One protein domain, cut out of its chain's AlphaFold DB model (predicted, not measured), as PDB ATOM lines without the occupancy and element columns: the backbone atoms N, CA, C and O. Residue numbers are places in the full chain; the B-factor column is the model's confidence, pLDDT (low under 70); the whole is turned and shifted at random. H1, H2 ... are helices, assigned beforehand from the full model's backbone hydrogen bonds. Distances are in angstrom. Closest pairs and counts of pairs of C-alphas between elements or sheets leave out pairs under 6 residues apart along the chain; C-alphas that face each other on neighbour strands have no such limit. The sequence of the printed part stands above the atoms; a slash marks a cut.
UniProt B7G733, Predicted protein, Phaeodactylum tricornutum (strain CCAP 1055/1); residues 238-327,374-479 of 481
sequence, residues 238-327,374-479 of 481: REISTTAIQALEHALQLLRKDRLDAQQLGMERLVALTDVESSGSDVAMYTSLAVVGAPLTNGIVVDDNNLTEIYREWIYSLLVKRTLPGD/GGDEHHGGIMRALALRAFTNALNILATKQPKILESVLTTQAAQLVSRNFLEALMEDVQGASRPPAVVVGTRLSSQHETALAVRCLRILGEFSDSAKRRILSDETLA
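Overview. This is residues 238 to 327 and 374 to 479 of the 481 residues of the protein "Predicted protein" of Phaeodactylum tricornutum (strain CCAP 1055/1) (UniProt B7G733). A compact, all-helix domain is built on a row of four helices, H1, H2, H6 and H11, side by side, with the long H6 running through the core. H4 crosses near the end of H2, between H1 and H6, while H5, H7 and H9 cover one face of the row, with H12 across H9 and H11. The printed part has 196 residues with twelve named helices, H1 to H12 in chain order, and no named strand. The radius of gyration of the C-alphas is 16.2 A, and the spans are 48, 40 and 29 A.

Along the chain. H1, residues 238 to 255, begins at C-alpha 238 (209.730, 152.589, 204.639) and is 25.8 A long. H2 holds residues 260 to 273, 19.8 A, H3 276 to 279, H4 281 to 292, and H5 304 to 321, 22.5 A. H6, residues 374 to 401, is 41.1 A long, from C-alpha 374 (166.149, 162.082, 196.840). H7 holds 403 to 413, H8 415 to 418, H9 420 to 432, H10 437 to 440, and H11 448 to 464, 24.7 A. H12, residues 466 to 474, ends at C-alpha 474 (190.949, 178.727, 174.199).

Arrangement. H6 is the hub, touching five helices. It touches H2 at a shallow tilt of 13 degrees, the same way, closest at the C-alphas of Val 271 and Ala 390, 4.4 A. With residues 390 to 398 alone it touches H4, at a steep tilt of 58 degrees; C-alphas 288 and 394 are the closest, 4.1 A. Residues 314 to 319 of H5 touch residues 380 to 391 of H6, closest at C-alphas 318 and 384, 5.3 A. H11 touches H6 at 38 degrees, only just steep, closest at C-alphas 392 and 457, 5.7 A. Residues 395 to 399 of H6 touch H7, closest at C-alphas 398 and 406, 5.8 A. H1 and H2 form a helical hairpin at 24 degrees. H9 and H11 run opposite ways at 34 degrees, only just shallow, closest at C-alphas 430 and 451, 4.6 A. Residues 458 to 463 of H11 touch H12, closest at C-alphas 462 and 469, 4.1 A. H3 touches H2, and H8 touches H7, only at the corner, each only just, with 3 pairs of C-alphas within 8 A. H10 touches no helix. Every O i to N i+4 pair is within hydrogen-bond range in H1, H2, H4, H7, H9, H11 and H12, 12 of 14 in H5 and 23 of 24 in H6; H3, H8 and H10 are too short for such a pair.

Size, cuts and confidence. The C-alphas of Gly 299 and Ala 438, 49.9 A apart, are the two farthest apart. Residues 328 to 373 are not printed, and C-alphas 327 and 374 are 14.5 A apart across this cut. H4 to H5 is a long link. The mean pLDDT of the printed part is 90.5; it is under 70 at residues 299, 374 to 375, 437 to 444 and 476 to 479.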
ATOM      1  N   ARG A 238     210.486 153.820 204.876       84.25
ATOM      2  CA  ARG A 238     209.730 152.589 204.639       84.25
ATOM      3  C   ARG A 238     208.515 152.438 205.564       84.25
ATOM      4  O   ARG A 238     207.433 152.151 205.068       84.25
ATOM      5  N   GLU A 239     208.647 152.674 206.868       86.62
ATOM      6  CA  GLU A 239     207.526 152.554 207.822       86.62
ATOM      7  C   GLU A 239     206.419 153.584 207.569       86.62
ATOM      8  O   GLU A 239     205.223 153.305 207.726       86.62
ATOM      9  N   ILE A 240     206.815 154.791 207.172       84.25
ATOM     10  CA  ILE A 240     205.879 155.873 206.871       84.25
ATOM     11  C   ILE A 240     205.047 155.504 205.644       84.25
ATOM     12  O   ILE A 240     203.821 155.611 205.669       84.25
ATOM     13  N   SER A 241     205.703 154.964 204.614       87.06
ATOM     14  CA  SER A 241     205.017 154.501 203.413       87.06
ATOM     15  C   SER A 241     204.026 153.367 203.693       87.06
ATOM     16  O   SER A 241     202.887 153.430 203.238       87.06
ATOM     17  N   THR A 242     204.388 152.390 204.535       90.38
ATOM     18  CA  THR A 242     203.468 151.306 204.919       90.38
ATOM     19  C   THR A 242     202.266 151.825 205.700       90.38
ATOM     20  O   THR A 242     201.159 151.331 205.517       90.38
ATOM     21  N   THR A 243     202.463 152.855 206.530       91.88
ATOM     22  CA  THR A 243     201.370 153.486 207.284       91.88
ATOM     23  C   THR A 243     200.395 154.193 206.340       91.88
ATOM     24  O   THR A 243     199.183 154.048 206.488       91.88
ATOM     25  N   ALA A 244     200.911 154.919 205.343       92.81
ATOM     26  CA  ALA A 244     200.086 155.590 204.338       92.81
ATOM     27  C   ALA A 244     199.275 154.587 203.503       92.81
ATOM     28  O   ALA A 244     198.075 154.772 203.316       92.81
ATOM     29  N   ILE A 245     199.906 153.490 203.075       93.00
ATOM     30  CA  ILE A 245     199.253 152.431 202.291       93.00
ATOM     31  C   ILE A 245     198.138 151.762 203.094       93.00
ATOM     32  O   ILE A 245     197.014 151.678 202.614       93.00
ATOM     33  N   GLN A 246     198.397 151.373 204.344       94.12
ATOM     34  CA  GLN A 246     197.366 150.789 205.211       94.12
ATOM     35  C   GLN A 246     196.195 151.754 205.446       94.12
ATOM     36  O   GLN A 246     195.033 151.346 205.504       94.12
ATOM     37  N   ALA A 247     196.481 153.052 205.583       94.62
ATOM     38  CA  ALA A 247     195.445 154.059 205.760       94.62
ATOM     39  C   ALA A 247     194.581 154.238 204.498       94.62
ATOM     40  O   ALA A 247     193.358 154.351 204.629       94.62
ATOM     41  N   LEU A 248     195.202 154.213 203.313       95.44
ATOM     42  CA  LEU A 248     194.533 154.221 202.008       95.44
ATOM     43  C   LEU A 248     193.682 152.964 201.801       95.44
ATOM     44  O   LEU A 248     192.513 153.080 201.442       95.44
ATOM     45  N   GLU A 249     194.219 151.777 202.089       95.31
ATOM     46  CA  GLU A 249     193.487 150.507 202.004       95.31
ATOM     47  C   GLU A 249     192.243 150.519 202.892       95.31
ATOM     48  O   GLU A 249     191.166 150.114 202.461       95.31
ATOM     49  N   HIS A 250     192.351 151.041 204.116       95.56
ATOM     50  CA  HIS A 250     191.200 151.161 205.005       95.56
ATOM     51  C   HIS A 250     190.163 152.174 204.491       95.56
ATOM     52  O   HIS A 250     188.962 151.950 204.640       95.56
ATOM     53  N   ALA A 251     190.591 153.298 203.904       96.88
ATOM     54  CA  ALA A 251     189.668 154.239 203.269       96.88
ATOM     55  C   ALA A 251     188.941 153.577 202.087       96.88
ATOM     56  O   ALA A 251     187.718 153.654 201.997       96.88
ATOM     57  N   LEU A 252     189.665 152.827 201.254       96.50
ATOM     58  CA  LEU A 252     189.101 152.092 200.125       96.50
ATOM     59  C   LEU A 252     188.141 150.977 200.567       96.50
ATOM     60  O   LEU A 252     187.079 150.809 199.981       96.50
ATOM     61  N   GLN A 253     188.450 150.252 201.645       96.06
ATOM     62  CA  GLN A 253     187.537 149.262 202.230       96.06
ATOM     63  C   GLN A 253     186.224 149.877 202.722       96.06
ATOM     64  O   GLN A 253     185.198 149.204 202.704       96.06
ATOM     65  N   LEU A 254     186.245 151.127 203.195       95.88
ATOM     66  CA  LEU A 254     185.031 151.857 203.565       95.88
ATOM     67  C   LEU A 254     184.248 152.298 202.327       95.88
ATOM     68  O   LEU A 254     183.035 152.115 202.297       95.88
ATOM     69  N   LEU A 255     184.945 152.800 201.306       96.62
ATOM     70  CA  LEU A 255     184.359 153.195 200.025       96.62
ATOM     71  C   LEU A 255     183.694 152.018 199.293       96.62
ATOM     72  O   LEU A 255     182.605 152.160 198.760       96.62
ATOM     73  N   ARG A 256     184.283 150.819 199.334       95.69
ATOM     74  CA  ARG A 256     183.714 149.611 198.708       95.69
ATOM     75  C   ARG A 256     182.458 149.065 199.400       95.69
ATOM     76  O   ARG A 256     181.862 148.113 198.904       95.69
ATOM     77  N   LYS A 257     182.072 149.584 200.570       94.44
ATOM     78  CA  LYS A 257     180.852 149.126 201.244       94.44
ATOM     79  C   LYS A 257     179.623 149.692 200.540       94.44
ATOM     80  O   LYS A 257     179.611 150.840 200.119       94.44
ATOM     81  N   ASP A 258     178.557 148.903 200.538       90.81
ATOM     82  CA  ASP A 258     177.239 149.273 199.998       90.81
ATOM     83  C   ASP A 258     176.515 150.347 200.840       90.81
ATOM     84  O   ASP A 258     175.522 150.955 200.467       90.81
ATOM     85  N   ARG A 259     177.033 150.606 202.039       91.50
ATOM     86  CA  ARG A 259     176.456 151.549 202.990       91.50
ATOM     87  C   ARG A 259     176.903 152.981 202.695       91.50
ATOM     88  O   ARG A 259     178.082 153.284 202.880       91.50
ATOM     89  N   LEU A 260     175.960 153.866 202.354       90.69
ATOM     90  CA  LEU A 260     176.219 155.287 202.061       90.69
ATOM     91  C   LEU A 260     177.024 155.982 203.176       90.69
ATOM     92  O   LEU A 260     178.005 156.673 202.910       90.69
ATOM     93  N   ASP A 261     176.695 155.718 204.444       89.94
ATOM     94  CA  ASP A 261     177.406 156.271 205.602       89.94
ATOM     95  C   ASP A 261     178.867 155.799 205.693       89.94
ATOM     96  O   ASP A 261     179.760 156.564 206.062       89.94
ATOM     97  N   ALA A 262     179.136 154.547 205.312       93.31
ATOM     98  CA  ALA A 262     180.497 154.028 205.254       93.31
ATOM     99  C   ALA A 262     181.290 154.639 204.091       93.31
ATOM    100  O   ALA A 262     182.461 154.967 204.273       93.31
ATOM    101  N   GLN A 263     180.656 154.837 202.933       96.06
ATOM    102  CA  GLN A 263     181.280 155.493 201.784       96.06
ATOM    103  C   GLN A 263     181.659 156.939 202.106       96.06
ATOM    104  O   GLN A 263     182.799 157.342 201.870       96.06
ATOM    105  N   GLN A 264     180.740 157.690 202.721       95.31
ATOM    106  CA  GLN A 264     181.008 159.054 203.168       95.31
ATOM    107  C   GLN A 264     182.209 159.088 204.119       95.31
ATOM    108  O   GLN A 264     183.151 159.845 203.888       95.31
ATOM    109  N   LEU A 265     182.242 158.204 205.124       93.88
ATOM    110  CA  LEU A 265     183.375 158.091 206.045       93.88
ATOM    111  C   LEU A 265     184.688 157.731 205.324       93.88
ATOM    112  O   LEU A 265     185.759 158.213 205.696       93.88
ATOM    113  N   GLY A 266     184.623 156.884 204.295       96.81
ATOM    114  CA  GLY A 266     185.765 156.550 203.445       96.81
ATOM    115  C   GLY A 266     186.329 157.775 202.724       96.81
ATOM    116  O   GLY A 266     187.543 157.987 202.730       96.81
ATOM    117  N   MET A 267     185.460 158.626 202.177       98.12
ATOM    118  CA  MET A 267     185.869 159.845 201.480       98.12
ATOM    119  C   MET A 267     186.350 160.940 202.446       98.12
ATOM    120  O   MET A 267     187.371 161.578 202.194       98.12
ATOM    121  N   GLU A 268     185.694 161.117 203.596       96.00
ATOM    122  CA  GLU A 268     186.171 161.997 204.676       96.00
ATOM    123  C   GLU A 268     187.579 161.599 205.134       96.00
ATOM    124  O   GLU A 268     188.440 162.451 205.372       96.00
ATOM    125  N   ARG A 269     187.852 160.291 205.191       97.06
ATOM    126  CA  ARG A 269     189.181 159.776 205.510       97.06
ATOM    127  C   ARG A 269     190.206 160.123 204.431       97.06
ATOM    128  O   ARG A 269     191.320 160.478 204.794       97.06
ATOM    129  N   LEU A 270     189.859 160.090 203.142       97.94
ATOM    130  CA  LEU A 270     190.752 160.568 202.074       97.94
ATOM    131  C   LEU A 270     191.036 162.074 202.183       97.94
ATOM    132  O   LEU A 270     192.178 162.494 201.998       97.94
ATOM    133  N   VAL A 271     190.039 162.888 202.546       97.88
ATOM    134  CA  VAL A 271     190.244 164.324 202.815       97.88
ATOM    135  C   VAL A 271     191.228 164.526 203.969       97.88
ATOM    136  O   VAL A 271     192.155 165.321 203.845       97.88
ATOM    137  N   ALA A 272     191.069 163.784 205.068       95.56
ATOM    138  CA  ALA A 272     191.974 163.863 206.214       95.56
ATOM    139  C   ALA A 272     193.390 163.353 205.891       95.56
ATOM    140  O   ALA A 272     194.371 163.910 206.376       95.56
ATOM    141  N   LEU A 273     193.507 162.309 205.064       96.94
ATOM    142  CA  LEU A 273     194.792 161.756 204.628       96.94
ATOM    143  C   LEU A 273     195.503 162.626 203.593       96.94
ATOM    144  O   LEU A 273     196.701 162.472 203.423       96.94
ATOM    145  N   THR A 274     194.795 163.509 202.890       97.94
ATOM    146  CA  THR A 274     195.395 164.509 201.991       97.94
ATOM    147  C   THR A 274     195.664 165.838 202.696       97.94
ATOM    148  O   THR A 274     196.118 166.778 202.058       97.94
ATOM    149  N   ASP A 275     195.419 165.949 204.000       96.56
ATOM    150  CA  ASP A 275     195.706 167.155 204.771       96.56
ATOM    151  C   ASP A 275     197.019 167.015 205.558       96.56
ATOM    152  O   ASP A 275     197.182 166.138 206.410       96.56
ATOM    153  N   VAL A 276     197.970 167.914 205.285       96.50
ATOM    154  CA  VAL A 276     199.308 167.907 205.900       96.50
ATOM    155  C   VAL A 276     199.229 168.093 207.415       96.50
ATOM    156  O   VAL A 276     200.021 167.484 208.136       96.50
ATOM    157  N   GLU A 277     198.285 168.904 207.897       94.00
ATOM    158  CA  GLU A 277     198.115 169.174 209.330       94.00
ATOM    159  C   GLU A 277     197.553 167.954 210.069       94.00
ATOM    160  O   GLU A 277     197.926 167.681 211.214       94.00
ATOM    161  N   SER A 278     196.695 167.187 209.393       90.12
ATOM    162  CA  SER A 278     196.017 166.026 209.962       90.12
ATOM    163  C   SER A 278     196.853 164.747 209.919       90.12
ATOM    164  O   SER A 278     196.937 164.054 210.932       90.12
ATOM    165  N   SER A 279     197.464 164.399 208.782       93.75
ATOM    166  CA  SER A 279     198.158 163.107 208.612       93.75
ATOM    167  C   SER A 279     199.685 163.192 208.620       93.75
ATOM    168  O   SER A 279     200.356 162.160 208.654       93.75
ATOM    169  N   GLY A 280     200.248 164.400 208.586       94.38
ATOM    170  CA  GLY A 280     201.679 164.628 208.410       94.38
ATOM    171  C   GLY A 280     202.103 164.631 206.939       94.38
ATOM    172  O   GLY A 280     201.453 164.039 206.076       94.38
ATOM    173  N   SER A 281     203.217 165.314 206.655       95.31
ATOM    174  CA  SER A 281     203.660 165.636 205.287       95.31
ATOM    175  C   SER A 281     203.855 164.411 204.395       95.31
ATOM    176  O   SER A 281     203.472 164.444 203.230       95.31
ATOM    177  N   ASP A 282     204.448 163.343 204.918       93.94
ATOM    178  CA  ASP A 282     204.778 162.170 204.111       93.94
ATOM    179  C   ASP A 282     203.530 161.352 203.763       93.94
ATOM    180  O   ASP A 282     203.309 161.033 202.598       93.94
ATOM    181  N   VAL A 283     202.669 161.063 204.748       95.12
ATOM    182  CA  VAL A 283     201.393 160.361 204.514       95.12
ATOM    183  C   VAL A 283     200.516 161.167 203.560       95.12
ATOM    184  O   VAL A 283     199.948 160.597 202.626       95.12
ATOM    185  N   ALA A 284     200.478 162.489 203.742       96.50
ATOM    186  CA  ALA A 284     199.746 163.383 202.860       96.50
ATOM    187  C   ALA A 284     200.294 163.356 201.432       96.50
ATOM    188  O   ALA A 284     199.513 163.287 200.486       96.50
ATOM    189  N   MET A 285     201.616 163.311 201.256       96.25
ATOM    190  CA  MET A 285     202.247 163.169 199.944       96.25
ATOM    191  C   MET A 285     201.870 161.855 199.248       96.25
ATOM    192  O   MET A 285     201.417 161.877 198.105       96.25
ATOM    193  N   TYR A 286     202.020 160.713 199.929       94.75
ATOM    194  CA  TYR A 286     201.688 159.400 199.359       94.75
ATOM    195  C   TYR A 286     200.205 159.301 198.983       94.75
ATOM    196  O   TYR A 286     199.865 158.823 197.902       94.75
ATOM    197  N   THR A 287     199.325 159.810 199.847       96.44
ATOM    198  CA  THR A 287     197.882 159.869 199.582       96.44
ATOM    199  C   THR A 287     197.578 160.799 198.408       96.44
ATOM    200  O   THR A 287     196.748 160.470 197.566       96.44
ATOM    201  N   SER A 288     198.284 161.927 198.296       97.38
ATOM    202  CA  SER A 288     198.116 162.870 197.185       97.38
ATOM    203  C   SER A 288     198.455 162.233 195.840       97.38
ATOM    204  O   SER A 288     197.689 162.393 194.897       97.38
ATOM    205  N   LEU A 289     199.551 161.466 195.766       95.88
ATOM    206  CA  LEU A 289     199.924 160.705 194.567       95.88
ATOM    207  C   LEU A 289     198.831 159.698 194.176       95.88
ATOM    208  O   LEU A 289     198.443 159.646 193.012       95.88
ATOM    209  N   ALA A 290     198.276 158.969 195.149       95.88
ATOM    210  CA  ALA A 290     197.174 158.037 194.914       95.88
ATOM    211  C   ALA A 290     195.913 158.741 194.379       95.88
ATOM    212  O   ALA A 290     195.307 158.279 193.416       95.88
ATOM    213  N   VAL A 291     195.541 159.884 194.966       97.25
ATOM    214  CA  VAL A 291     194.350 160.664 194.582       97.25
ATOM    215  C   VAL A 291     194.457 161.232 193.163       97.25
ATOM    216  O   VAL A 291     193.445 161.291 192.468       97.25
ATOM    217  N   VAL A 292     195.655 161.618 192.706       97.00
ATOM    218  CA  VAL A 292     195.869 162.090 191.320       97.00
ATOM    219  C   VAL A 292     196.136 160.960 190.317       97.00
ATOM    220  O   VAL A 292     196.272 161.230 189.125       97.00
ATOM    221  N   GLY A 293     196.218 159.706 190.771       94.62
ATOM    222  CA  GLY A 293     196.481 158.548 189.912       94.62
ATOM    223  C   GLY A 293     197.944 158.374 189.498       94.62
ATOM    224  O   GLY A 293     198.214 157.783 188.454       94.62
ATOM    225  N   ALA A 294     198.888 158.896 190.283       93.00
ATOM    226  CA  ALA A 294     200.314 158.683 190.069       93.00
ATOM    227  C   ALA A 294     200.759 157.319 190.645       93.00
ATOM    228  O   ALA A 294     200.367 156.978 191.767       93.00
ATOM    229  N   PRO A 295     201.607 156.545 189.942       85.94
ATOM    230  CA  PRO A 295     202.188 155.326 190.475       85.94
ATOM    231  C   PRO A 295     203.164 155.663 191.608       85.94
ATOM    232  O   PRO A 295     203.908 156.646 191.556       85.94
ATOM    233  N   LEU A 296     203.198 154.817 192.636       84.25
ATOM    234  CA  LEU A 296     204.107 154.983 193.767       84.25
ATOM    235  C   LEU A 296     205.495 154.434 193.403       84.25
ATOM    236  O   LEU A 296     205.827 153.287 193.676       84.25
ATOM    237  N   THR A 297     206.340 155.263 192.789       73.81
ATOM    238  CA  THR A 297     207.639 154.839 192.225       73.81
ATOM    239  C   THR A 297     208.739 154.531 193.251       73.81
ATOM    240  O   THR A 297     209.844 154.158 192.866       73.81
ATOM    241  N   ASN A 298     208.485 154.647 194.558       71.69
ATOM    242  CA  ASN A 298     209.515 154.523 195.605       71.69
ATOM    243  C   ASN A 298     209.893 153.068 195.958       71.69
ATOM    244  O   ASN A 298     210.279 152.781 197.090       71.69
ATOM    245  N   GLY A 299     209.782 152.138 195.003       69.25
ATOM    246  CA  GLY A 299     210.140 150.727 195.195       69.25
ATOM    247  C   GLY A 299     209.226 149.975 196.164       69.25
ATOM    248  O   GLY A 299     209.594 148.911 196.663       69.25
ATOM    249  N   ILE A 300     208.046 150.524 196.456       75.94
ATOM    250  CA  ILE A 300     207.047 149.863 197.285       75.94
ATOM    251  C   ILE A 300     206.101 149.137 196.343       75.94
ATOM    252  O   ILE A 300     205.434 149.762 195.526       75.94
ATOM    253  N   VAL A 301     206.061 147.814 196.464       75.75
ATOM    254  CA  VAL A 301     205.097 146.982 195.748       75.75
ATOM    255  C   VAL A 301     203.739 147.209 196.402       75.75
ATOM    256  O   VAL A 301     203.422 146.593 197.418       75.75
ATOM    257  N   VAL A 302     202.979 148.162 195.873       78.62
ATOM    258  CA  VAL A 302     201.560 148.333 196.190       78.62
ATOM    259  C   VAL A 302     200.768 147.661 195.085       78.62
ATOM    260  O   VAL A 302     201.202 147.638 193.937       78.62
ATOM    261  N   ASP A 303     199.624 147.081 195.433       83.62
ATOM    262  CA  ASP A 303     198.673 146.622 194.430       83.62
ATOM    263  C   ASP A 303     198.154 147.845 193.658       83.62
ATOM    264  O   ASP A 303     197.296 148.588 194.149       83.62
ATOM    265  N   ASP A 304     198.718 148.078 192.470       85.00
ATOM    266  CA  ASP A 304     198.392 149.206 191.591       85.00
ATOM    267  C   ASP A 304     196.884 149.292 191.301       85.00
ATOM    268  O   ASP A 304     196.363 150.378 191.030       85.00
ATOM    269  N   ASN A 305     196.156 148.177 191.433       91.12
ATOM    270  CA  ASN A 305     194.706 148.133 191.280       91.12
ATOM    271  C   ASN A 305     193.986 148.998 192.321       91.12
ATOM    272  O   ASN A 305     193.068 149.732 191.965       91.12
ATOM    273  N   ASN A 306     194.422 148.980 193.585       91.06
ATOM    274  CA  ASN A 306     193.768 149.745 194.653       91.06
ATOM    275  C   ASN A 306     193.924 151.257 194.439       91.06
ATOM    276  O   ASN A 306     192.977 152.018 194.626       91.06
ATOM    277  N   LEU A 307     195.114 151.698 194.024       91.31
ATOM    278  CA  LEU A 307     195.383 153.113 193.746       91.31
ATOM    279  C   LEU A 307     194.626 153.580 192.503       91.31
ATOM    280  O   LEU A 307     194.013 154.649 192.500       91.31
ATOM    281  N   THR A 308     194.622 152.740 191.468       91.94
ATOM    282  CA  THR A 308     193.877 152.992 190.236       91.94
ATOM    283  C   THR A 308     192.379 153.086 190.508       91.94
ATOM    284  O   THR A 308     191.720 153.937 189.917       91.94
ATOM    285  N   GLU A 309     191.838 152.279 191.421       95.25
ATOM    286  CA  GLU A 309     190.428 152.330 191.815       95.25
ATOM    287  C   GLU A 309     190.069 153.634 192.535       95.25
ATOM    288  O   GLU A 309     189.087 154.276 192.162       95.25
ATOM    289  N   ILE A 310     190.877 154.078 193.509       96.12
ATOM    290  CA  ILE A 310     190.660 155.370 194.191       96.12
ATOM    291  C   ILE A 310     190.588 156.492 193.156       96.12
ATOM    292  O   ILE A 310     189.649 157.288 193.147       96.12
ATOM    293  N   TYR A 311     191.560 156.544 192.256       95.81
ATOM    294  CA  TYR A 311     191.616 157.600 191.264       95.81
ATOM    295  C   TYR A 311     190.498 157.503 190.215       95.81
ATOM    296  O   TYR A 311     189.784 158.480 189.985       95.81
ATOM    297  N   ARG A 312     190.340 156.353 189.552       94.31
ATOM    298  CA  ARG A 312     189.429 156.211 188.405       94.31
ATOM    299  C   ARG A 312     187.973 156.094 188.822       94.31
ATOM    300  O   ARG A 312     187.132 156.789 188.254       94.31
ATOM    301  N   GLU A 313     187.679 155.214 189.771       94.88
ATOM    302  CA  GLU A 313     186.297 154.932 190.149       94.88
ATOM    303  C   GLU A 313     185.784 155.989 191.121       94.88
ATOM    304  O   GLU A 313     184.683 156.485 190.934       94.88
ATOM    305  N   TRP A 314     186.581 156.429 192.096       96.50
ATOM    306  CA  TRP A 314     186.085 157.388 193.087       96.50
ATOM    307  C   TRP A 314     186.309 158.840 192.674       96.50
ATOM    308  O   TRP A 314     185.344 159.574 192.487       96.50
ATOM    309  N   ILE A 315     187.555 159.279 192.491       97.38
ATOM    310  CA  ILE A 315     187.844 160.701 192.244       97.38
ATOM    311  C   ILE A 315     187.346 161.141 190.863       97.38
ATOM    312  O   ILE A 315     186.553 162.075 190.750       97.38
ATOM    313  N   TYR A 316     187.769 160.459 189.798       96.00
ATOM    314  CA  TYR A 316     187.431 160.855 188.433       96.00
ATOM    315  C   TYR A 316     185.938 160.672 188.129       96.00
ATOM    316  O   TYR A 316     185.328 161.564 187.539       96.00
ATOM    317  N   SER A 317     185.320 159.557 188.545       95.19
ATOM    318  CA  SER A 317     183.882 159.349 188.313       95.19
ATOM    319  C   SER A 317     183.028 160.390 189.038       95.19
ATOM    320  O   SER A 317     182.131 160.960 188.421       95.19
ATOM    321  N   LEU A 318     183.327 160.708 190.304       95.00
ATOM    322  CA  LEU A 318     182.551 161.700 191.056       95.00
ATOM    323  C   LEU A 318     182.717 163.119 190.506       95.00
ATOM    324  O   LEU A 318     181.736 163.859 190.438       95.00
ATOM    325  N   LEU A 319     183.932 163.500 190.100       95.62
ATOM    326  CA  LEU A 319     184.192 164.846 189.588       95.62
ATOM    327  C   LEU A 319     183.679 165.040 188.158       95.62
ATOM    328  O   LEU A 319     183.077 166.069 187.877       95.62
ATOM    329  N   VAL A 320     183.870 164.056 187.273       94.69
ATOM    330  CA  VAL A 320     183.524 164.187 185.845       94.69
ATOM    331  C   VAL A 320     182.148 163.621 185.532       94.69
ATOM    332  O   VAL A 320     181.306 164.308 184.966       94.69
ATOM    333  N   LYS A 321     181.901 162.353 185.881       92.94
ATOM    334  CA  LYS A 321     180.641 161.666 185.542       92.94
ATOM    335  C   LYS A 321     179.514 162.011 186.512       92.94
ATOM    336  O   LYS A 321     178.344 161.819 186.194       92.94
ATOM    337  N   ARG A 322     179.874 162.513 187.696       91.88
ATOM    338  CA  ARG A 322     178.973 162.800 188.816       91.88
ATOM    339  C   ARG A 322     178.180 161.569 189.268       91.88
ATOM    340  O   ARG A 322     177.103 161.727 189.827       91.88
ATOM    341  N   THR A 323     178.685 160.360 189.022       90.38
ATOM    342  CA  THR A 323     178.039 159.090 189.388       90.38
ATOM    343  C   THR A 323     178.805 158.386 190.500       90.38
ATOM    344  O   THR A 323     180.039 158.436 190.543       90.38
ATOM    345  N   LEU A 324     178.067 157.725 191.395       90.69
ATOM    346  CA  LEU A 324     178.642 156.871 192.428       90.69
ATOM    347  C   LEU A 324     179.106 155.544 191.804       90.69
ATOM    348  O   LEU A 324     178.418 154.998 190.939       90.69
ATOM    349  N   PRO A 325     180.259 154.997 192.219       88.25
ATOM    350  CA  PRO A 325     180.649 153.640 191.849       88.25
ATOM    351  C   PRO A 325     179.581 152.628 192.274       88.25
ATOM    352  O   PRO A 325     179.123 152.656 193.412       88.25
ATOM    353  N   GLY A 326     179.191 151.738 191.358       84.19
ATOM    354  CA  GLY A 326     178.128 150.749 191.578       84.19
ATOM    355  C   GLY A 326     176.759 151.150 191.020       84.19
ATOM    356  O   GLY A 326     175.965 150.269 190.728       84.19
ATOM    357  N   ASP A 327     176.526 152.437 190.748       80.75
ATOM    358  CA  ASP A 327     175.279 152.950 190.147       80.75
ATOM    359  C   ASP A 327     175.252 152.815 188.609       80.75
ATOM    360  O   ASP A 327     174.517 153.507 187.908       80.75
ATOM    361  N   GLY A 374     165.570 160.826 196.324       55.31
ATOM    362  CA  GLY A 374     166.149 162.082 196.840       55.31
ATOM    363  C   GLY A 374     167.282 161.909 197.875       55.31
ATOM    364  O   GLY A 374     168.070 162.830 198.088       55.31
ATOM    365  N   GLY A 375     167.399 160.732 198.503       64.31
ATOM    366  CA  GLY A 375     168.532 160.392 199.370       64.31
ATOM    367  C   GLY A 375     169.854 160.214 198.613       64.31
ATOM    368  O   GLY A 375     170.898 160.656 199.099       64.31
ATOM    369  N   ASP A 376     169.811 159.640 197.410       76.88
ATOM    370  CA  ASP A 376     171.016 159.282 196.653       76.88
ATOM    371  C   ASP A 376     171.610 160.504 195.948       76.88
ATOM    372  O   ASP A 376     172.832 160.644 195.857       76.88
ATOM    373  N   GLU A 377     170.770 161.457 195.528       82.88
ATOM    374  CA  GLU A 377     171.233 162.734 194.975       82.88
ATOM    375  C   GLU A 377     171.994 163.562 196.015       82.88
ATOM    376  O   GLU A 377     173.075 164.087 195.727       82.88
ATOM    377  N   HIS A 378     171.466 163.637 197.242       84.44
ATOM    378  CA  HIS A 378     172.118 164.354 198.333       84.44
ATOM    379  C   HIS A 378     173.454 163.708 198.717       84.44
ATOM    380  O   HIS A 378     174.466 164.405 198.832       84.44
ATOM    381  N   HIS A 379     173.480 162.378 198.855       90.00
ATOM    382  CA  HIS A 379     174.710 161.631 199.120       90.00
ATOM    383  C   HIS A 379     175.739 161.814 197.999       90.00
ATOM    384  O   HIS A 379     176.901 162.114 198.271       90.00
ATOM    385  N   GLY A 380     175.315 161.730 196.735       91.19
ATOM    386  CA  GLY A 380     176.173 161.991 195.578       91.19
ATOM    387  C   GLY A 380     176.788 163.395 195.599       91.19
ATOM    388  O   GLY A 380     177.983 163.544 195.335       91.19
ATOM    389  N   GLY A 381     176.008 164.412 195.982       90.62
ATOM    390  CA  GLY A 381     176.496 165.778 196.192       90.62
ATOM    391  C   GLY A 381     177.577 165.866 197.276       90.62
ATOM    392  O   GLY A 381     178.651 166.420 197.030       90.62
ATOM    393  N   ILE A 382     177.347 165.252 198.444       91.75
ATOM    394  CA  ILE A 382     178.329 165.204 199.544       91.75
ATOM    395  C   ILE A 382     179.614 164.492 199.104       91.75
ATOM    396  O   ILE A 382     180.716 165.012 199.300       91.75
ATOM    397  N   MET A 383     179.490 163.318 198.483       95.31
ATOM    398  CA  MET A 383     180.630 162.520 198.021       95.31
ATOM    399  C   MET A 383     181.484 163.290 197.017       95.31
ATOM    400  O   MET A 383     182.713 163.279 197.106       95.31
ATOM    401  N   ARG A 384     180.840 164.012 196.099       94.81
ATOM    402  CA  ARG A 384     181.511 164.873 195.129       94.81
ATOM    403  C   ARG A 384     182.245 166.039 195.790       94.81
ATOM    404  O   ARG A 384     183.404 166.279 195.456       94.81
ATOM    405  N   ALA A 385     181.615 166.730 196.738       94.06
ATOM    406  CA  ALA A 385     182.246 167.829 197.469       94.06
ATOM    407  C   ALA A 385     183.499 167.358 198.231       94.06
ATOM    408  O   ALA A 385     184.551 168.004 198.190       94.06
ATOM    409  N   LEU A 386     183.420 166.190 198.878       96.31
ATOM    410  CA  LEU A 386     184.559 165.579 199.561       96.31
ATOM    411  C   LEU A 386     185.658 165.142 198.576       96.31
ATOM    412  O   LEU A 386     186.835 165.392 198.839       96.31
ATOM    413  N   ALA A 387     185.296 164.562 197.426       97.44
ATOM    414  CA  ALA A 387     186.249 164.202 196.374       97.44
ATOM    415  C   ALA A 387     186.979 165.436 195.818       97.44
ATOM    416  O   ALA A 387     188.204 165.418 195.690       97.44
ATOM    417  N   LEU A 388     186.257 166.534 195.566       97.19
ATOM    418  CA  LEU A 388     186.839 167.798 195.105       97.19
ATOM    419  C   LEU A 388     187.819 168.362 196.134       97.19
ATOM    420  O   LEU A 388     188.909 168.815 195.778       97.19
ATOM    421  N   ARG A 389     187.475 168.285 197.422       97.38
ATOM    422  CA  ARG A 389     188.353 168.718 198.512       97.38
ATOM    423  C   ARG A 389     189.616 167.863 198.613       97.38
ATOM    424  O   ARG A 389     190.707 168.429 198.675       97.38
ATOM    425  N   ALA A 390     189.493 166.535 198.579       98.12
ATOM    426  CA  ALA A 390     190.640 165.625 198.591       98.12
ATOM    427  C   ALA A 390     191.557 165.865 197.378       98.12
ATOM    428  O   ALA A 390     192.776 165.955 197.523       98.12
ATOM    429  N   PHE A 391     190.971 166.053 196.194       98.25
ATOM    430  CA  PHE A 391     191.704 166.358 194.968       98.25
ATOM    431  C   PHE A 391     192.419 167.716 195.029       98.25
ATOM    432  O   PHE A 391     193.597 167.817 194.686       98.25
ATOM    433  N   THR A 392     191.752 168.757 195.536       98.31
ATOM    434  CA  THR A 392     192.354 170.090 195.710       98.31
ATOM    435  C   THR A 392     193.533 170.048 196.680       98.31
ATOM    436  O   THR A 392     194.586 170.629 196.405       98.31
ATOM    437  N   ASN A 393     193.371 169.347 197.806       98.25
ATOM    438  CA  ASN A 393     194.437 169.135 198.779       98.25
ATOM    439  C   ASN A 393     195.636 168.427 198.132       98.25
ATOM    440  O   ASN A 393     196.768 168.901 198.258       98.25
ATOM    441  N   ALA A 394     195.374 167.354 197.379       98.31
ATOM    442  CA  ALA A 394     196.399 166.582 196.690       98.31
ATOM    443  C   ALA A 394     197.196 167.424 195.682       98.31
ATOM    444  O   ALA A 394     198.429 167.448 195.729       98.31
ATOM    445  N   LEU A 395     196.503 168.181 194.824       98.25
ATOM    446  CA  LEU A 395     197.140 169.102 193.881       98.25
ATOM    447  C   LEU A 395     197.991 170.150 194.598       98.25
ATOM    448  O   LEU A 395     199.116 170.418 194.183       98.25
ATOM    449  N   ASN A 396     197.487 170.726 195.689       98.31
ATOM    450  CA  ASN A 396     198.202 171.760 196.426       98.31
ATOM    451  C   ASN A 396     199.490 171.234 197.078       98.31
ATOM    452  O   ASN A 396     200.516 171.918 197.058       98.31
ATOM    453  N   ILE A 397     199.453 170.022 197.640       97.88
ATOM    454  CA  ILE A 397     200.636 169.372 198.214       97.88
ATOM    455  C   ILE A 397     201.676 169.116 197.128       97.88
ATOM    456  O   ILE A 397     202.835 169.500 197.302       97.88
ATOM    457  N   LEU A 398     201.268 168.514 196.009       97.44
ATOM    458  CA  LEU A 398     202.175 168.182 194.912       97.44
ATOM    459  C   LEU A 398     202.781 169.440 194.281       97.44
ATOM    460  O   LEU A 398     203.997 169.501 194.123       97.44
ATOM    461  N   ALA A 399     201.976 170.473 194.034       97.81
ATOM    462  CA  ALA A 399     202.442 171.762 193.526       97.81
ATOM    463  C   ALA A 399     203.487 172.406 194.453       97.81
ATOM    464  O   ALA A 399     204.516 172.896 193.996       97.81
ATOM    465  N   THR A 400     203.254 172.367 195.769       97.69
ATOM    466  CA  THR A 400     204.133 173.025 196.750       97.69
ATOM    467  C   THR A 400     205.420 172.240 197.005       97.69
ATOM    468  O   THR A 400     206.478 172.825 197.226       97.69
ATOM    469  N   LYS A 401     205.340 170.909 197.054       96.88
ATOM    470  CA  LYS A 401     206.432 170.058 197.546       96.88
ATOM    471  C   LYS A 401     207.192 169.342 196.430       96.88
ATOM    472  O   LYS A 401     208.385 169.099 196.589       96.88
ATOM    473  N   GLN A 402     206.520 168.963 195.342       96.44
ATOM    474  CA  GLN A 402     207.082 168.155 194.253       96.44
ATOM    475  C   GLN A 402     206.549 168.596 192.869       96.44
ATOM    476  O   GLN A 402     205.968 167.787 192.141       96.44
ATOM    477  N   PRO A 403     206.779 169.858 192.456       97.56
ATOM    478  CA  PRO A 403     206.204 170.421 191.229       97.56
ATOM    479  C   PRO A 403     206.580 169.637 189.962       97.56
ATOM    480  O   PRO A 403     205.727 169.352 189.131       97.56
ATOM    481  N   LYS A 404     207.834 169.176 189.859       96.75
ATOM    482  CA  LYS A 404     208.307 168.365 188.719       96.75
ATOM    483  C   LYS A 404     207.574 167.028 188.590       96.75
ATOM    484  O   LYS A 404     207.386 166.523 187.487       96.75
ATOM    485  N   ILE A 405     207.195 166.431 189.722       95.62
ATOM    486  CA  ILE A 405     206.419 165.189 189.719       95.62
ATOM    487  C   ILE A 405     204.998 165.501 189.266       95.62
ATOM    488  O   ILE A 405     204.489 164.778 188.422       95.62
ATOM    489  N   LEU A 406     204.395 166.599 189.734       97.12
ATOM    490  CA  LEU A 406     203.077 167.022 189.261       97.12
ATOM    491  C   LEU A 406     203.051 167.247 187.740       97.12
ATOM    492  O   LEU A 406     202.179 166.702 187.070       97.12
ATOM    493  N   GLU A 407     204.027 167.965 187.180       97.31
ATOM    494  CA  GLU A 407     204.161 168.158 185.725       97.31
ATOM    495  C   GLU A 407     204.257 166.820 184.981       97.31
ATOM    496  O   GLU A 407     203.548 166.583 184.000       97.31
ATOM    497  N   SER A 408     205.103 165.908 185.472       96.19
ATOM    498  CA  SER A 408     205.259 164.565 184.900       96.19
ATOM    499  C   SER A 408     203.959 163.759 184.965       96.19
ATOM    500  O   SER A 408     203.545 163.163 183.970       96.19
ATOM    501  N   VAL A 409     203.259 163.789 186.101       95.38
ATOM    502  CA  VAL A 409     201.978 163.101 186.302       95.38
ATOM    503  C   VAL A 409     200.931 163.636 185.327       95.38
ATOM    504  O   VAL A 409     200.298 162.847 184.627       95.38
ATOM    505  N   LEU A 410     200.781 164.959 185.221       96.44
ATOM    506  CA  LEU A 410     199.792 165.595 184.344       96.44
ATOM    507  C   LEU A 410     200.080 165.367 182.853       96.44
ATOM    508  O   LEU A 410     199.147 165.342 182.049       96.44
ATOM    509  N   THR A 411     201.348 165.200 182.472       95.62
ATOM    510  CA  THR A 411     201.749 164.989 181.072       95.62
ATOM    511  C   THR A 411     201.732 163.522 180.654       95.62
ATOM    512  O   THR A 411     201.314 163.224 179.536       95.62
ATOM    513  N   THR A 412     202.169 162.605 181.521       93.25
ATOM    514  CA  THR A 412     202.427 161.206 181.135       93.25
ATOM    515  C   THR A 412     201.451 160.201 181.738       93.25
ATOM    516  O   THR A 412     201.005 159.298 181.037       93.25
ATOM    517  N   GLN A 413     201.097 160.338 183.017       89.94
ATOM    518  CA  GLN A 413     200.403 159.278 183.764       89.94
ATOM    519  C   GLN A 413     198.896 159.520 183.872       89.94
ATOM    520  O   GLN A 413     198.094 158.602 183.722       89.94
ATOM    521  N   ALA A 414     198.503 160.772 184.090       92.12
ATOM    522  CA  ALA A 414     197.138 161.189 184.372       92.12
ATOM    523  C   ALA A 414     196.653 162.238 183.360       92.12
ATOM    524  O   ALA A 414     195.996 163.210 183.725       92.12
ATOM    525  N   ALA A 415     196.921 162.021 182.066       94.12
ATOM    526  CA  ALA A 415     196.525 162.937 180.988       94.12
ATOM    527  C   ALA A 415     195.011 163.247 180.963       94.12
ATOM    528  O   ALA A 415     194.588 164.296 180.473       94.12
ATOM    529  N   GLN A 416     194.183 162.365 181.533       95.75
ATOM    530  CA  GLN A 416     192.743 162.580 181.684       95.75
ATOM    531  C   GLN A 416     192.376 163.712 182.667       95.75
ATOM    532  O   GLN A 416     191.319 164.311 182.495       95.75
ATOM    533  N   LEU A 417     193.243 164.082 183.623       95.88
ATOM    534  CA  LEU A 417     193.052 165.270 184.482       95.88
ATOM    535  C   LEU A 417     193.155 166.583 183.703       95.88
ATOM    536  O   LEU A 417     192.645 167.614 184.125       95.88
ATOM    537  N   VAL A 418     193.825 166.539 182.554       96.50
ATOM    538  CA  VAL A 418     193.964 167.666 181.630       96.50
ATOM    539  C   VAL A 418     192.977 167.531 180.464       96.50
ATOM    540  O   VAL A 418     192.958 168.365 179.558       96.50
ATOM    541  N   SER A 419     192.149 166.477 180.443       95.94
ATOM    542  CA  SER A 419     191.142 166.267 179.399       95.94
ATOM    543  C   SER A 419     190.126 167.406 179.363       95.94
ATOM    544  O   SER A 419     189.851 168.042 180.376       95.94
ATOM    545  N   ARG A 420     189.552 167.641 178.178       95.25
ATOM    546  CA  ARG A 420     188.492 168.635 177.991       95.25
ATOM    547  C   ARG A 420     187.330 168.388 178.960       95.25
ATOM    548  O   ARG A 420     186.997 169.283 179.717       95.25
ATOM    549  N   ASN A 421     186.848 167.148 179.036       95.12
ATOM    550  CA  ASN A 421     185.732 166.763 179.903       95.12
ATOM    551  C   ASN A 421     186.002 167.046 181.390       95.12
ATOM    552  O   ASN A 421     185.106 167.468 182.111       95.12
ATOM    553  N   PHE A 422     187.231 166.807 181.866       96.25
ATOM    554  CA  PHE A 422     187.582 167.081 183.262       96.25
ATOM    555  C   PHE A 422     187.606 168.588 183.553       96.25
ATOM    556  O   PHE A 422     187.088 169.031 184.575       96.25
ATOM    557  N   LEU A 423     188.183 169.378 182.642       96.69
ATOM    558  CA  LEU A 423     188.227 170.835 182.772       96.69
ATOM    559  C   LEU A 423     186.825 171.450 182.679       96.69
ATOM    560  O   LEU A 423     186.495 172.296 183.502       96.69
ATOM    561  N   GLU A 424     185.987 170.988 181.749       93.94
ATOM    562  CA  GLU A 424     184.583 171.404 181.624       93.94
ATOM    563  C   GLU A 424     183.793 171.094 182.901       93.94
ATOM    564  O   GLU A 424     183.111 171.974 183.417       93.94
ATOM    565  N   ALA A 425     183.960 169.904 183.490       93.75
ATOM    566  CA  ALA A 425     183.289 169.550 184.741       93.75
ATOM    567  C   ALA A 425     183.675 170.479 185.911       93.75
ATOM    568  O   ALA A 425     182.814 170.888 186.691       93.75
ATOM    569  N   LEU A 426     184.954 170.867 186.018       95.38
ATOM    570  CA  LEU A 426     185.391 171.868 186.999       95.38
ATOM    571  C   LEU A 426     184.871 173.272 186.665       95.38
ATOM    572  O   LEU A 426     184.558 174.039 187.569       95.38
ATOM    573  N   MET A 427     184.761 173.631 185.388       92.50
ATOM    574  CA  MET A 427     184.205 174.922 184.974       92.50
ATOM    575  C   MET A 427     182.711 175.034 185.293       92.50
ATOM    576  O   MET A 427     182.262 176.081 185.763       92.50
ATOM    577  N   GLU A 428     181.948 173.956 185.122       90.75
ATOM    578  CA  GLU A 428     180.549 173.883 185.555       90.75
ATOM    579  C   GLU A 428     180.412 174.138 187.069       90.75
ATOM    580  O   GLU A 428     179.451 174.774 187.509       90.75
ATOM    581  N   ASP A 429     181.396 173.719 187.873       92.06
ATOM    582  CA  ASP A 429     181.436 174.023 189.310       92.06
ATOM    583  C   ASP A 429     181.678 175.489 189.608       92.06
ATOM    584  O   ASP A 429     181.128 176.027 190.573       92.06
ATOM    585  N   VAL A 430     182.475 176.154 188.777       92.69
ATOM    586  CA  VAL A 430     182.686 177.597 188.890       92.69
ATOM    587  C   VAL A 430     181.394 178.352 188.584       92.69
ATOM    588  O   VAL A 430     181.027 179.272 189.313       92.69
ATOM    589  N   GLN A 431     180.651 177.922 187.563       88.00
ATOM    590  CA  GLN A 431     179.370 178.535 187.202       88.00
ATOM    591  C   GLN A 431     178.296 178.349 188.289       88.00
ATOM    592  O   GLN A 431     177.408 179.196 188.434       88.00
ATOM    593  N   GLY A 432     178.397 177.282 189.092       81.38
ATOM    594  CA  GLY A 432     177.500 176.992 190.213       81.38
ATOM    595  C   GLY A 432     177.388 178.117 191.252       81.38
ATOM    596  O   GLY A 432     176.292 178.344 191.764       81.38
ATOM    597  N   ALA A 433     178.456 178.889 191.495       79.25
ATOM    598  CA  ALA A 433     178.467 179.960 192.505       79.25
ATOM    599  C   ALA A 433     177.451 181.084 192.259       79.25
ATOM    600  O   ALA A 433     177.063 181.774 193.202       79.25
ATOM    601  N   SER A 434     177.030 181.281 191.008       78.56
ATOM    602  CA  SER A 434     176.050 182.308 190.640       78.56
ATOM    603  C   SER A 434     174.611 181.943 191.030       78.56
ATOM    604  O   SER A 434     173.715 182.786 190.962       78.56
ATOM    605  N   ARG A 435     174.365 180.692 191.441       76.19
ATOM    606  CA  ARG A 435     173.016 180.183 191.701       76.19
ATOM    607  C   ARG A 435     172.599 180.417 193.161       76.19
ATOM    608  O   ARG A 435     173.419 180.272 194.067       76.19
ATOM    609  N   PRO A 436     171.320 180.740 193.429       73.69
ATOM    610  CA  PRO A 436     170.828 180.907 194.792       73.69
ATOM    611  C   PRO A 436     171.001 179.618 195.619       73.69
ATOM    612  O   PRO A 436     170.684 178.541 195.110       73.69
ATOM    613  N   PRO A 437     171.392 179.695 196.909       67.12
ATOM    614  CA  PRO A 437     171.596 178.521 197.768       67.12
ATOM    615  C   PRO A 437     170.397 177.564 197.836       67.12
ATOM    616  O   PRO A 437     170.578 176.357 197.951       67.12
ATOM    617  N   ALA A 438     169.173 178.086 197.705       65.31
ATOM    618  CA  ALA A 438     167.944 177.292 197.700       65.31
ATOM    619  C   ALA A 438     167.847 176.306 196.519       65.31
ATOM    620  O   ALA A 438     167.166 175.294 196.631       65.31
ATOM    621  N   VAL A 439     168.540 176.578 195.407       65.19
ATOM    622  CA  VAL A 439     168.594 175.701 194.223       65.19
ATOM    623  C   VAL A 439     169.688 174.634 194.370       65.19
ATOM    624  O   VAL A 439     169.663 173.613 193.688       65.19
ATOM    625  N   VAL A 440     170.648 174.852 195.273       60.03
ATOM    626  CA  VAL A 440     171.802 173.966 195.495       60.03
ATOM    627  C   VAL A 440     171.443 172.798 196.421       60.03
ATOM    628  O   VAL A 440     172.026 171.723 196.321       60.03
ATOM    629  N   VAL A 441     170.447 172.958 197.301       56.00
ATOM    630  CA  VAL A 441     170.038 171.893 198.230       56.00
ATOM    631  C   VAL A 441     169.366 170.751 197.460       56.00
ATOM    632  O   VAL A 441     168.217 170.859 197.048       56.00
ATOM    633  N   GLY A 442     170.101 169.652 197.278       55.25
ATOM    634  CA  GLY A 442     169.627 168.432 196.612       55.25
ATOM    635  C   GLY A 442     170.026 168.313 195.141       55.25
ATOM    636  O   GLY A 442     169.883 167.243 194.569       55.25
ATOM    637  N   THR A 443     170.589 169.357 194.530       62.41
ATOM    638  CA  THR A 443     171.134 169.254 193.171       62.41
ATOM    639  C   THR A 443     172.625 168.922 193.232       62.41
ATOM    640  O   THR A 443     173.324 169.326 194.157       62.41
ATOM    641  N   ARG A 444     173.160 168.202 192.233       66.19
ATOM    642  CA  ARG A 444     174.611 167.919 192.087       66.19
ATOM    643  C   ARG A 444     175.440 169.177 191.748       66.19
ATOM    644  O   ARG A 444     176.440 169.086 191.037       66.19
ATOM    645  N   LEU A 445     174.972 170.355 192.153       71.75
ATOM    646  CA  LEU A 445     175.552 171.654 191.842       71.75
ATOM    647  C   LEU A 445     176.478 172.111 192.965       71.75
ATOM    648  O   LEU A 445     176.301 171.738 194.122       71.75
ATOM    649  N   SER A 446     177.451 172.941 192.596       81.44
ATOM    650  CA  SER A 446     178.523 173.336 193.498       81.44
ATOM    651  C   SER A 446     178.136 174.456 194.460       81.44
ATOM    652  O   SER A 446     177.566 175.471 194.055       81.44
ATOM    653  N   SER A 447     178.493 174.297 195.734       88.81
ATOM    654  CA  SER A 447     178.448 175.372 196.734       88.81
ATOM    655  C   SER A 447     179.509 176.455 196.458       88.81
ATOM    656  O   SER A 447     180.492 176.211 195.763       88.81
ATOM    657  N   GLN A 448     179.384 177.651 197.054       90.00
ATOM    658  CA  GLN A 448     180.408 178.712 196.922       90.00
ATOM    659  C   GLN A 448     181.809 178.237 197.345       90.00
ATOM    660  O   GLN A 448     182.819 178.645 196.769       90.00
ATOM    661  N   HIS A 449     181.876 177.363 198.353       90.25
ATOM    662  CA  HIS A 449     183.129 176.765 198.796       90.25
ATOM    663  C   HIS A 449     183.698 175.809 197.741       90.25
ATOM    664  O   HIS A 449     184.884 175.886 197.427       90.25
ATOM    665  N   GLU A 450     182.859 174.952 197.156       92.94
ATOM    666  CA  GLU A 450     183.254 174.050 196.068       92.94
ATOM    667  C   GLU A 450     183.706 174.815 194.827       92.94
ATOM    668  O   GLU A 450     184.735 174.473 194.254       92.94
ATOM    669  N   THR A 451     183.037 175.911 194.466       93.69
ATOM    670  CA  THR A 451     183.500 176.802 193.397       93.69
ATOM    671  C   THR A 451     184.908 177.328 193.676       93.69
ATOM    672  O   THR A 451     185.766 177.284 192.796       93.69
ATOM    673  N   ALA A 452     185.196 177.784 194.898       94.69
ATOM    674  CA  ALA A 452     186.538 178.250 195.248       94.69
ATOM    675  C   ALA A 452     187.596 177.134 195.136       94.69
ATOM    676  O   ALA A 452     188.720 177.387 194.689       94.69
ATOM    677  N   LEU A 453     187.241 175.896 195.502       95.94
ATOM    678  CA  LEU A 453     188.099 174.721 195.319       95.94
ATOM    679  C   LEU A 453     188.318 174.410 193.830       95.94
ATOM    680  O   LEU A 453     189.462 174.243 193.413       95.94
ATOM    681  N   ALA A 454     187.262 174.432 193.015       96.38
ATOM    682  CA  ALA A 454     187.337 174.202 191.573       96.38
ATOM    683  C   ALA A 454     188.213 175.247 190.863       96.38
ATOM    684  O   ALA A 454     189.112 174.881 190.104       96.38
ATOM    685  N   VAL A 455     188.048 176.540 191.179       96.31
ATOM    686  CA  VAL A 455     188.921 177.620 190.675       96.31
ATOM    687  C   VAL A 455     190.379 177.360 191.056       96.31
ATOM    688  O   VAL A 455     191.286 177.531 190.237       96.31
ATOM    689  N   ARG A 456     190.633 176.915 192.292       97.62
ATOM    690  CA  ARG A 456     191.987 176.585 192.747       97.62
ATOM    691  C   ARG A 456     192.572 175.399 191.980       97.62
ATOM    692  O   ARG A 456     193.735 175.478 191.589       97.62
ATOM    693  N   CYS A 457     191.793 174.343 191.742       98.06
ATOM    694  CA  CYS A 457     192.195 173.211 190.907       98.06
ATOM    695  C   CYS A 457     192.557 173.667 189.492       98.06
ATOM    696  O   CYS A 457     193.661 173.381 189.037       98.06
ATOM    697  N   LEU A 458     191.676 174.424 188.830       97.19
ATOM    698  CA  LEU A 458     191.898 174.943 187.476       97.19
ATOM    699  C   LEU A 458     193.173 175.786 187.388       97.19
ATOM    700  O   LEU A 458     193.969 175.603 186.469       97.19
ATOM    701  N   ARG A 459     193.410 176.657 188.377       97.75
ATOM    702  CA  ARG A 459     194.633 177.465 188.449       97.75
ATOM    703  C   ARG A 459     195.886 176.595 188.535       97.75
ATOM    704  O   ARG A 459     196.811 176.815 187.764       97.75
ATOM    705  N   ILE A 460     195.912 175.615 189.444       98.19
ATOM    706  CA  ILE A 460     197.067 174.715 189.603       98.19
ATOM    707  C   ILE A 460     197.272 173.888 188.325       98.19
ATOM    708  O   ILE A 460     198.390 173.782 187.833       98.19
ATOM    709  N   LEU A 461     196.206 173.346 187.733       97.81
ATOM    710  CA  LEU A 461     196.300 172.582 186.486       97.81
ATOM    711  C   LEU A 461     196.852 173.434 185.333       97.81
ATOM    712  O   LEU A 461     197.707 172.960 184.590       97.81
ATOM    713  N   GLY A 462     196.411 174.688 185.202       97.44
ATOM    714  CA  GLY A 462     196.931 175.627 184.204       97.44
ATOM    715  C   GLY A 462     198.368 176.094 184.468       97.44
ATOM    716  O   GLY A 462     199.067 176.460 183.528       97.44
ATOM    717  N   GLU A 463     198.828 176.078 185.719       97.88
ATOM    718  CA  GLU A 463     200.208 176.419 186.087       97.88
ATOM    719  C   GLU A 463     201.193 175.296 185.729       97.88
ATOM    720  O   GLU A 463     202.255 175.574 185.179       97.88
ATOM    721  N   PHE A 464     200.818 174.035 185.973       98.12
ATOM    722  CA  PHE A 464     201.696 172.866 185.790       98.12
ATOM    723  C   PHE A 464     201.429 172.066 184.500       98.12
ATOM    724  O   PHE A 464     201.997 170.991 184.304       98.12
ATOM    725  N   SER A 465     200.559 172.550 183.605       97.81
ATOM    726  CA  SER A 465     200.312 171.921 182.302       97.81
ATOM    727  C   SER A 465     199.951 172.936 181.216       97.81
ATOM    728  O   SER A 465     198.845 173.478 181.186       97.81
ATOM    729  N   ASP A 466     200.833 173.101 180.226       97.50
ATOM    730  CA  ASP A 466     200.583 173.957 179.053       97.50
ATOM    731  C   ASP A 466     199.370 173.506 178.228       97.50
ATOM    732  O   ASP A 466     198.719 174.306 177.553       97.50
ATOM    733  N   SER A 467     199.059 172.207 178.250       96.50
ATOM    734  CA  SER A 467     197.865 171.671 177.592       96.50
ATOM    735  C   SER A 467     196.594 172.127 178.313       96.50
ATOM    736  O   SER A 467     195.673 172.615 177.656       96.50
ATOM    737  N   ALA A 468     196.570 172.061 179.651       96.69
ATOM    738  CA  ALA A 468     195.451 172.559 180.452       96.69
ATOM    739  C   ALA A 468     195.299 174.069 180.284       96.69
ATOM    740  O   ALA A 468     194.210 174.546 179.983       96.69
ATOM    741  N   LYS A 469     196.407 174.811 180.386       96.88
ATOM    742  CA  LYS A 469     196.439 176.265 180.213       96.88
ATOM    743  C   LYS A 469     195.857 176.695 178.875       96.88
ATOM    744  O   LYS A 469     194.995 177.563 178.838       96.88
ATOM    745  N   ARG A 470     196.297 176.071 177.776       95.88
ATOM    746  CA  ARG A 470     195.765 176.375 176.442       95.88
ATOM    747  C   ARG A 470     194.272 176.094 176.354       95.88
ATOM    748  O   ARG A 470     193.570 176.936 175.825       95.88
ATOM    749  N   ARG A 471     193.794 174.974 176.908       94.75
ATOM    750  CA  ARG A 471     192.363 174.616 176.910       94.75
ATOM    751  C   ARG A 471     191.513 175.598 177.717       94.75
ATOM    752  O   ARG A 471     190.492 176.046 177.218       94.75
ATOM    753  N   ILE A 472     191.977 175.977 178.909       93.94
ATOM    754  CA  ILE A 472     191.319 176.969 179.776       93.94
ATOM    755  C   ILE A 472     191.298 178.362 179.120       93.94
ATOM    756  O   ILE A 472     190.393 179.141 179.374       93.94
ATOM    757  N   LEU A 473     192.283 178.703 178.284       93.38
ATOM    758  CA  LEU A 473     192.312 179.994 177.583       93.38
ATOM    759  C   LEU A 473     191.573 179.983 176.237       93.38
ATOM    760  O   LEU A 473     191.135 181.035 175.789       93.38
ATOM    761  N   SER A 474     191.493 178.833 175.560       90.44
ATOM    762  CA  SER A 474     190.949 178.727 174.199       90.44
ATOM    763  C   SER A 474     189.434 178.626 174.137       90.44
ATOM    764  O   SER A 474     188.862 178.851 173.077       90.44
ATOM    765  N   ASP A 475     188.791 178.195 175.216       82.19
ATOM    766  CA  ASP A 475     187.343 178.062 175.217       82.19
ATOM    767  C   ASP A 475     186.740 179.473 175.330       82.19
ATOM    768  O   ASP A 475     186.761 180.089 176.389       82.19
ATOM    769  N   GLU A 476     186.259 180.035 174.216       65.12
ATOM    770  CA  GLU A 476     185.648 181.379 174.171       65.12
ATOM    771  C   GLU A 476     184.416 181.495 175.081       65.12
ATOM    772  O   GLU A 476     184.053 182.592 175.501       65.12
ATOM    773  N   THR A 477     183.825 180.361 175.474       59.94
ATOM    774  CA  THR A 477     182.801 180.282 176.527       59.94
ATOM    775  C   THR A 477     183.308 180.723 177.914       59.94
ATOM    776  O   THR A 477     182.503 180.884 178.832       59.94
ATOM    777  N   LEU A 478     184.623 180.935 178.074       50.72
ATOM    778  CA  LEU A 478     185.323 181.286 179.317       50.72
ATOM    779  C   LEU A 478     185.740 182.755 179.421       50.72
ATOM    780  O   LEU A 478     186.270 183.149 180.464       50.72
ATOM    781  N   ALA A 479     185.537 183.576 178.387       51.28
ATOM    782  CA  ALA A 479     185.700 185.014 178.555       51.28
ATOM    783  C   ALA A 479     184.591 185.501 179.510       51.28
ATOM    784  O   ALA A 479     183.416 185.273 179.216       51.28
TER     785      ALA A 479